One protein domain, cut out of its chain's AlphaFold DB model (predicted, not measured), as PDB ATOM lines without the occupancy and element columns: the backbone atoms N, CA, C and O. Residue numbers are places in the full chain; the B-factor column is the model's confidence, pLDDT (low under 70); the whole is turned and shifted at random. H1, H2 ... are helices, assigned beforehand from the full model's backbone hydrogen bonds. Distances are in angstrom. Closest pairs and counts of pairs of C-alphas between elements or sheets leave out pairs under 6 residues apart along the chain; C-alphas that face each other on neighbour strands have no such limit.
ATOM      1  N   LYS A   2     165.386 238.669 252.175       83.06
ATOM      2  CA  LYS A   2     166.629 239.387 252.587       83.06
ATOM      3  C   LYS A   2     166.509 240.215 253.884       83.06
ATOM      4  O   LYS A   2     167.350 240.100 254.762       83.06
ATOM      5  N   LYS A   3     165.427 240.992 254.039       89.69
ATOM      6  CA  LYS A   3     165.158 241.772 255.266       89.69
ATOM      7  C   LYS A   3     165.073 240.893 256.524       89.69
ATOM      8  O   LYS A   3     165.563 241.289 257.572       89.69
ATOM      9  N   ALA A   4     164.466 239.712 256.409       87.06
ATOM     10  CA  ALA A   4     164.355 238.773 257.522       87.06
ATOM     11  C   ALA A   4     165.729 238.217 257.921       87.06
ATOM     12  O   ALA A   4     166.026 238.139 259.105       87.06
ATOM     13  N   LEU A   5     166.585 237.903 256.940       89.12
ATOM     14  CA  LEU A   5     167.948 237.443 257.206       89.12
ATOM     15  C   LEU A   5     168.754 238.503 257.970       89.12
ATOM     16  O   LEU A   5     169.362 238.178 258.982       89.12
ATOM     17  N   ASN A   6     168.688 239.770 257.547       91.88
ATOM     18  CA  ASN A   6     169.364 240.868 258.248       91.88
ATOM     19  C   ASN A   6     168.889 240.991 259.700       91.88
ATOM     20  O   ASN A   6     169.708 241.061 260.609       91.88
ATOM     21  N   ASN A   7     167.574 240.933 259.927       93.81
ATOM     22  CA  ASN A   7     167.028 241.003 261.278       93.81
ATOM     23  C   ASN A   7     167.478 239.820 262.157       93.81
ATOM     24  O   ASN A   7     167.790 240.010 263.328       93.81
ATOM     25  N   LEU A   8     167.557 238.607 261.606       91.50
ATOM     26  CA  LEU A   8     168.038 237.440 262.351       91.50
ATOM     27  C   LEU A   8     169.542 237.508 262.641       91.50
ATOM     28  O   LEU A   8     169.974 237.056 263.698       91.50
ATOM     29  N   ILE A   9     170.333 238.096 261.738       92.19
ATOM     30  CA  ILE A   9     171.758 238.366 261.963       92.19
ATOM     31  C   ILE A   9     171.933 239.362 263.115       92.19
ATOM     32  O   ILE A   9     172.691 239.085 264.043       92.19
ATOM     33  N   GLU A  10     171.196 240.474 263.095       94.62
ATOM     34  CA  GLU A  10     171.208 241.482 264.167       94.62
ATOM     35  C   GLU A  10     170.816 240.879 265.526       94.62
ATOM     36  O   GLU A  10     171.368 241.247 266.560       94.62
ATOM     37  N   ASN A  11     169.908 239.900 265.525       94.62
ATOM     38  CA  ASN A  11     169.382 239.260 266.730       94.62
ATOM     39  C   ASN A  11     170.005 237.883 267.023       94.62
ATOM     40  O   ASN A  11     169.430 237.085 267.767       94.62
ATOM     41  N   LYS A  12     171.202 237.594 266.492       93.62
ATOM     42  CA  LYS A  12     171.872 236.288 266.630       93.62
ATOM     43  C   LYS A  12     171.971 235.798 268.080       93.62
ATOM     44  O   LYS A  12     171.745 234.619 268.343       93.62
ATOM     45  N   ASN A  13     172.267 236.689 269.023       94.50
ATOM     46  CA  ASN A  13     172.402 236.331 270.440       94.50
ATOM     47  C   ASN A  13     171.091 235.801 271.035       94.50
ATOM     48  O   ASN A  13     171.111 234.862 271.824       94.50
ATOM     49  N   ILE A  14     169.947 236.346 270.612       95.06
ATOM     50  CA  ILE A  14     168.628 235.880 271.056       95.06
ATOM     51  C   ILE A  14     168.386 234.452 270.557       95.06
ATOM     52  O   ILE A  14     167.922 233.607 271.317       95.06
ATOM     53  N   LEU A  15     168.763 234.150 269.310       93.44
ATOM     54  CA  LEU A  15     168.631 232.804 268.743       93.44
ATOM     55  C   LEU A  15     169.459 231.768 269.520       93.44
ATOM     56  O   LEU A  15     168.983 230.662 269.774       93.44
ATOM     57  N   ILE A  16     170.666 232.144 269.953       93.00
ATOM     58  CA  ILE A  16     171.520 231.293 270.796       93.00
ATOM     59  C   ILE A  16     170.862 231.049 272.161       93.00
ATOM     60  O   ILE A  16     170.828 229.910 272.631       93.00
ATOM     61  N   THR A  17     170.295 232.089 272.780       94.31
ATOM     62  CA  THR A  17     169.556 231.970 274.046       94.31
ATOM     63  C   THR A  17     168.351 231.040 273.915       94.31
ATOM     64  O   THR A  17     168.118 230.216 274.796       94.31
ATOM     65  N   LEU A  18     167.644 231.103 272.785       92.00
ATOM     66  CA  LEU A  18     166.539 230.200 272.439       92.00
ATOM     67  C   LEU A  18     166.997 228.783 272.059       92.00
ATOM     68  O   LEU A  18     166.169 227.953 271.689       92.00
ATOM     69  N   LYS A  19     168.301 228.496 272.148       93.94
ATOM     70  CA  LYS A  19     168.900 227.195 271.830       93.94
ATOM     71  C   LYS A  19     168.629 226.755 270.392       93.94
ATOM     72  O   LYS A  19     168.512 225.564 270.123       93.94
ATOM     73  N   ILE A  20     168.549 227.699 269.459       94.50
ATOM     74  CA  ILE A  20     168.401 227.415 268.029       94.50
ATOM     75  C   ILE A  20     169.781 227.165 267.411       94.50
ATOM     76  O   ILE A  20     170.756 227.850 267.735       94.50
ATOM     77  N   ASP A  21     169.867 226.206 266.487       94.44
ATOM     78  CA  ASP A  21     171.043 226.030 265.633       94.44
ATOM     79  C   ASP A  21     171.101 227.157 264.592       94.44
ATOM     80  O   ASP A  21     170.498 227.097 263.520       94.44
ATOM     81  N   VAL A  22     171.804 228.233 264.947       94.19
ATOM     82  CA  VAL A  22     171.925 229.437 264.115       94.19
ATOM     83  C   VAL A  22     172.565 229.133 262.762       94.19
ATOM     84  O   VAL A  22     172.163 229.706 261.749       94.19
ATOM     85  N   ASN A  23     173.557 228.242 262.734       93.38
ATOM     86  CA  ASN A  23     174.285 227.931 261.509       93.38
ATOM     87  C   ASN A  23     173.391 227.147 260.544       93.38
ATOM     88  O   ASN A  23     173.280 227.515 259.375       93.38
ATOM     89  N   ASP A  24     172.700 226.119 261.046       94.69
ATOM     90  CA  ASP A  24     171.714 225.363 260.267       94.69
ATOM     91  C   ASP A  24     170.582 226.268 259.750       94.69
ATOM     92  O   ASP A  24     170.232 226.215 258.569       94.69
ATOM     93  N   LEU A  25     170.064 227.168 260.595       94.31
ATOM     94  CA  LEU A  25     169.018 228.114 260.207       94.31
ATOM     95  C   LEU A  25     169.468 229.039 259.067       94.31
ATOM     96  O   LEU A  25     168.747 229.194 258.080       94.31
ATOM     97  N   PHE A  26     170.653 229.646 259.168       93.94
ATOM     98  CA  PHE A  26     171.160 230.532 258.118       93.94
ATOM     99  C   PHE A  26     171.449 229.796 256.814       93.94
ATOM    100  O   PHE A  26     171.149 230.329 255.743       93.94
ATOM    101  N   ASN A  27     171.950 228.562 256.882       93.94
ATOM    102  CA  ASN A  27     172.127 227.728 255.697       93.94
ATOM    103  C   ASN A  27     170.784 227.473 255.003       93.94
ATOM    104  O   ASN A  27     170.651 227.759 253.815       93.94
ATOM    105  N   LYS A  28     169.757 227.051 255.750       93.00
ATOM    106  CA  LYS A  28     168.409 226.820 255.206       93.00
ATOM    107  C   LYS A  28     167.793 228.081 254.602       93.00
ATOM    108  O   LYS A  28     167.213 228.026 253.522       93.00
ATOM    109  N   MET A  29     167.962 229.235 255.247       92.62
ATOM    110  CA  MET A  29     167.482 230.509 254.704       92.62
ATOM    111  C   MET A  29     168.188 230.917 253.410       92.62
ATOM    112  O   MET A  29     167.537 231.429 252.499       92.62
ATOM    113  N   ASN A  30     169.502 230.706 253.316       92.62
ATOM    114  CA  ASN A  30     170.259 230.998 252.101       92.62
ATOM    115  C   ASN A  30     169.877 230.052 250.962       92.62
ATOM    116  O   ASN A  30     169.657 230.518 249.845       92.62
ATOM    117  N   THR A  31     169.709 228.759 251.248       93.31
ATOM    118  CA  THR A  31     169.167 227.795 250.284       93.31
ATOM    119  C   THR A  31     167.811 228.260 249.774       93.31
ATOM    120  O   THR A  31     167.615 228.369 248.566       93.31
ATOM    121  N   GLN A  32     166.898 228.646 250.670       92.12
ATOM    122  CA  GLN A  32     165.570 229.076 250.251       92.12
ATOM    123  C   GLN A  32     165.593 230.395 249.461       92.12
ATOM    124  O   GLN A  32     164.836 230.552 248.506       92.12
ATOM    125  N   LEU A  33     166.500 231.322 249.787       92.25
ATOM    126  CA  LEU A  33     166.744 232.523 248.980       92.25
ATOM    127  C   LEU A  33     167.193 232.183 247.556       92.25
ATOM    128  O   LEU A  33     166.774 232.863 246.620       92.25
ATOM    129  N   THR A  34     168.053 231.179 247.393       93.31
ATOM    130  CA  THR A  34     168.515 230.715 246.078       93.31
ATOM    131  C   THR A  34     167.373 230.077 245.296       93.31
ATOM    132  O   THR A  34     167.117 230.502 244.174       93.31
ATOM    133  N   ARG A  35     166.603 229.179 245.922       93.94
ATOM    134  CA  ARG A  35     165.408 228.565 245.319       93.94
ATOM    135  C   ARG A  35     164.422 229.615 244.810       93.94
ATOM    136  O   ARG A  35     164.005 229.578 243.660       93.94
ATOM    137  N   MET A  36     164.138 230.634 245.628       91.25
ATOM    138  CA  MET A  36     163.268 231.749 245.233       91.25
ATOM    139  C   MET A  36     163.808 232.535 244.032       91.25
ATOM    140  O   MET A  36     163.024 232.980 243.203       91.25
ATOM    141  N   LYS A  37     165.130 232.743 243.933       93.12
ATOM    142  CA  LYS A  37     165.736 233.428 242.775       93.12
ATOM    143  C   LYS A  37     165.615 232.606 241.494       93.12
ATOM    144  O   LYS A  37     165.515 233.190 240.423       93.12
ATOM    145  N   ASN A  38     165.619 231.285 241.627       95.88
ATOM    146  CA  ASN A  38     165.509 230.344 240.523       95.88
ATOM    147  C   ASN A  38     164.052 229.982 240.179       95.88
ATOM    148  O   ASN A  38     163.836 229.146 239.310       95.88
ATOM    149  N   ASN A  39     163.057 230.598 240.837       93.50
ATOM    150  CA  ASN A  39     161.634 230.234 240.736       93.50
ATOM    151  C   ASN A  39     161.344 228.755 241.054       93.50
ATOM    152  O   ASN A  39     160.417 228.163 240.508       93.50
ATOM    153  N   GLU A  40     162.126 228.164 241.952       92.88
ATOM    154  CA  GLU A  40     161.880 226.818 242.461       92.88
ATOM    155  C   GLU A  40     160.795 226.836 243.547       92.88
ATOM    156  O   GLU A  40     160.584 227.842 244.235       92.88
ATOM    157  N   GLU A  41     160.133 225.694 243.735       87.56
ATOM    158  CA  GLU A  41     159.087 225.533 244.743       87.56
ATOM    159  C   GLU A  41     159.601 225.827 246.159       87.56
ATOM    160  O   GLU A  41     160.754 225.537 246.519       87.56
ATOM    161  N   TYR A  42     158.721 226.419 246.970       84.94
ATOM    162  CA  TYR A  42     159.005 226.712 248.366       84.94
ATOM    163  C   TYR A  42     159.082 225.423 249.181       84.94
ATOM    164  O   TYR A  42     158.172 224.601 249.133       84.94
ATOM    165  N   GLU A  43     160.132 225.294 249.988       83.50
ATOM    166  CA  GLU A  43     160.251 224.221 250.966       83.50
ATOM    167  C   GLU A  43     160.184 224.790 252.386       83.50
ATOM    168  O   GLU A  43     160.784 225.824 252.705       83.50
ATOM    169  N   SER A  44     159.433 224.107 253.253       84.69
ATOM    170  CA  SER A  44     159.244 224.530 254.638       84.69
ATOM    171  C   SER A  44     160.546 224.406 255.435       84.69
ATOM    172  O   SER A  44     161.208 223.366 255.445       84.69
ATOM    173  N   ILE A  45     160.919 225.476 256.138       88.00
ATOM    174  CA  ILE A  45     162.161 225.529 256.915       88.00
ATOM    175  C   ILE A  45     161.920 224.899 258.287       88.00
ATOM    176  O   ILE A  45     161.334 225.516 259.175       88.00
ATOM    177  N   ASN A  46     162.429 223.685 258.492       88.88
ATOM    178  CA  ASN A  46     162.421 223.055 259.810       88.88
ATOM    179  C   ASN A  46     163.574 223.598 260.674       88.88
ATOM    180  O   ASN A  46     164.746 223.400 260.339       88.88
ATOM    181  N   ILE A  47     163.254 224.282 261.773       90.75
ATOM    182  CA  ILE A  47     164.241 224.922 262.653       90.75
ATOM    183  C   ILE A  47     164.791 223.893 263.642       90.75
ATOM    184  O   ILE A  47     164.050 223.309 264.433       90.75
ATOM    185  N   LYS A  48     166.109 223.693 263.628       91.88
ATOM    186  CA  LYS A  48     166.772 222.772 264.547       91.88
ATOM    187  C   LYS A  48     166.982 223.413 265.922       91.88
ATOM    188  O   LYS A  48     167.480 224.533 266.040       91.88
ATOM    189  N   ILE A  49     166.616 222.662 266.959       93.25
ATOM    190  CA  ILE A  49     166.788 223.015 268.372       93.25
ATOM    191  C   ILE A  49     167.981 222.219 268.918       93.25
ATOM    192  O   ILE A  49     168.026 221.001 268.764       93.25
ATOM    193  N   ASN A  50     168.929 222.907 269.550       91.94
ATOM    194  CA  ASN A  50     170.150 222.344 270.135       91.94
ATOM    195  C   ASN A  50     169.970 221.853 271.578       91.94
ATOM    196  O   ASN A  50     170.840 221.169 272.104       91.94
ATOM    197  N   ASP A  51     168.870 222.213 272.235       93.88
ATOM    198  CA  ASP A  51     168.543 221.723 273.571       93.88
ATOM    199  C   ASP A  51     167.738 220.419 273.476       93.88
ATOM    200  O   ASP A  51     166.584 220.406 273.040       93.88
ATOM    201  N   GLU A  52     168.361 219.307 273.870       92.94
ATOM    202  CA  GLU A  52     167.770 217.967 273.789       92.94
ATOM    203  C   GLU A  52     166.536 217.804 274.683       92.94
ATOM    204  O   GLU A  52     165.577 217.111 274.316       92.94
ATOM    205  N   ARG A  53     166.523 218.470 275.844       94.38
ATOM    206  CA  ARG A  53     165.389 218.428 276.769       94.38
ATOM    207  C   ARG A  53     164.203 219.166 276.165       94.38
ATOM    208  O   ARG A  53     163.102 218.615 276.136       94.38
ATOM    209  N   LEU A  54     164.427 220.370 275.642       92.69
ATOM    210  CA  LEU A  54     163.406 221.139 274.931       92.69
ATOM    211  C   LEU A  54     162.879 220.356 273.726       92.69
ATOM    212  O   LEU A  54     161.669 220.215 273.564       92.69
ATOM    213  N   LEU A  55     163.774 219.780 272.922       93.69
ATOM    214  CA  LEU A  55     163.402 218.984 271.756       93.69
ATOM    215  C   LEU A  55     162.513 217.792 272.135       93.69
ATOM    216  O   LEU A  55     161.537 217.504 271.442       93.69
ATOM    217  N   THR A  56     162.823 217.112 273.239       94.88
ATOM    218  CA  THR A  56     162.028 215.986 273.745       94.88
ATOM    219  C   THR A  56     160.632 216.429 274.171       94.88
ATOM    220  O   THR A  56     159.645 215.795 273.791       94.88
ATOM    221  N   ILE A  57     160.531 217.544 274.901       94.75
ATOM    222  CA  ILE A  57     159.246 218.120 275.321       94.75
ATOM    223  C   ILE A  57     158.398 218.469 274.096       94.75
ATOM    224  O   ILE A  57     157.239 218.064 274.013       94.75
ATOM    225  N   CYS A  58     158.983 219.155 273.115       92.19
ATOM    226  CA  CYS A  58     158.274 219.552 271.906       92.19
ATOM    227  C   CYS A  58     157.807 218.340 271.081       92.19
ATOM    228  O   CYS A  58     156.649 218.291 270.666       92.19
ATOM    229  N   LYS A  59     158.661 217.322 270.906       93.62
ATOM    230  CA  LYS A  59     158.295 216.063 270.230       93.62
ATOM    231  C   LYS A  59     157.144 215.346 270.933       93.62
ATOM    232  O   LYS A  59     156.218 214.891 270.264       93.62
ATOM    233  N   SER A  60     157.197 215.260 272.263       95.06
ATOM    234  CA  SER A  60     156.135 214.650 273.068       95.06
ATOM    235  C   SER A  60     154.816 215.399 272.892       95.06
ATOM    236  O   SER A  60     153.790 214.784 272.605       95.06
ATOM    237  N   LYS A  61     154.856 216.738 272.952       94.88
ATOM    238  CA  LYS A  61     153.657 217.562 272.792       94.88
ATOM    239  C   LYS A  61     153.050 217.452 271.396       94.88
ATOM    240  O   LYS A  61     151.834 217.360 271.274       94.88
ATOM    241  N   CYS A  62     153.871 217.417 270.346       92.19
ATOM    242  CA  CYS A  62     153.379 217.165 268.992       92.19
ATOM    243  C   CYS A  62     152.676 215.809 268.901       92.19
ATOM    244  O   CYS A  62     151.555 215.755 268.405       92.19
ATOM    245  N   LYS A  63     153.281 214.749 269.452       93.62
ATOM    246  CA  LYS A  63     152.683 213.409 269.464       93.62
ATOM    247  C   LYS A  63     151.344 213.377 270.208       93.62
ATOM    248  O   LYS A  63     150.405 212.763 269.717       93.62
ATOM    249  N   GLU A  64     151.248 214.039 271.363       95.69
ATOM    250  CA  GLU A  64     150.002 214.174 272.136       95.69
ATOM    251  C   GLU A  64     148.884 214.826 271.308       95.69
ATOM    252  O   GLU A  64     147.738 214.396 271.354       95.69
ATOM    253  N   LEU A  65     149.234 215.835 270.510       92.00
ATOM    254  CA  LEU A  65     148.308 216.563 269.644       92.00
ATOM    255  C   LEU A  65     148.033 215.853 268.303       92.00
ATOM    256  O   LEU A  65     147.334 216.409 267.461       92.00
ATOM    257  N   GLY A  66     148.579 214.652 268.087       90.25
ATOM    258  CA  GLY A  66     148.404 213.889 266.849       90.25
ATOM    259  C   GLY A  66     149.291 214.341 265.682       90.25
ATOM    260  O   GLY A  66     149.077 213.899 264.559       90.25
ATOM    261  N   PHE A  67     150.298 215.183 265.928       88.00
ATOM    262  CA  PHE A  67     151.237 215.659 264.910       88.00
ATOM    263  C   PHE A  67     152.577 214.922 264.967       88.00
ATOM    264  O   PHE A  67     153.118 214.635 266.042       88.00
ATOM    265  N   ARG A  68     153.191 214.696 263.801       89.19
ATOM    266  CA  ARG A  68     154.576 214.229 263.718       89.19
ATOM    267  C   ARG A  68     155.534 215.422 263.759       89.19
ATOM    268  O   ARG A  68     155.423 216.371 262.989       89.19
ATOM    269  N   TRP A  69     156.512 215.374 264.665       89.81
ATOM    270  CA  TRP A  69     157.527 216.427 264.773       89.81
ATOM    271  C   TRP A  69     158.309 216.590 263.464       89.81
ATOM    272  O   TRP A  69     158.906 215.627 262.979       89.81
ATOM    273  N   GLY A  70     158.362 217.818 262.944       84.50
ATOM    274  CA  GLY A  70     159.122 218.158 261.738       84.50
ATOM    275  C   GLY A  70     158.511 217.646 260.429       84.50
ATOM    276  O   GLY A  70     159.227 217.552 259.437       84.50
ATOM    277  N   GLU A  71     157.228 217.284 260.425       83.81
ATOM    278  CA  GLU A  71     156.518 216.865 259.217       83.81
ATOM    279  C   GLU A  71     156.356 218.025 258.226       83.81
ATOM    280  O   GLU A  71     155.808 219.074 258.559       83.81
ATOM    281  N   GLN A  72     156.852 217.834 256.999       71.19
ATOM    282  CA  GLN A  72     156.837 218.861 255.950       71.19
ATOM    283  C   GLN A  72     155.447 219.055 255.319       71.19
ATOM    284  O   GLN A  72     155.152 220.138 254.825       71.19
TER     285      GLN A  72
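This is residues 2 to 72 of the 115 residues of an uncharacterized protein of Bacillus sporothermodurans (UniProt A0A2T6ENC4). A loose, flat, open arrangement: H1, H2 and H3 lie at one end, with H1 and H3 side by side in opposite directions and short H2 between them along the chain, while H4 lies at the other end, apart from these three. The long stretch of residues 38 to 51 folds back from the end of H3 and crosses the middle to reach H4. The printed part has 71 residues with four named helices, in the order H1, H2, H3, H4, and no named strand; the class is all helix. The radius of gyration of the C-alphas is 14.1 A, and the C-alphas span 38 by 30 by 15 A.

H1, residues 2 to 10, is close to but not clearly touching H2, residues 12 to 17; their closest C-alphas, those of Leu 8 and Leu 15, are 7.9 A apart. They run the same way at a steep tilt of 59 degrees. H3, residues 22 to 37, only just touches H1, with 3 pairs of C-alphas within 8 A, and does so with residues 26 to 33 alone; the closest C-alphas are those of Leu 5 and Met 29, 7.4 A. They run opposite ways at a shallow tilt of 13 degrees. H2 and H3 touch only at the corner, and only just, with 3 pairs of C-alphas within 8 A; the closest are those of Leu 15 and Val 22, 6.6 A. H4, residues 52 to 64, is apart from H1, H2 and H3. In H1, H2, H3 and H4 every O i to N i+4 pair is within hydrogen-bond range.

H1 begins at C-alpha 2, (166.629, 239.387, 252.587), and is 12.6 A long; H2 is 8.9 A. H3, the longest, measures 22.6 A. H4 measures 18.2 A and ends at C-alpha 64, (150.002, 214.174, 272.136).

The C-alphas farthest apart, those of Asn 38 and Glu 64, are 38.7 A apart. The link from H3 to H4 is long, with 14 residues; the other two are tight. The printed part has no cut, and no printed residue is under 70 in pLDDT.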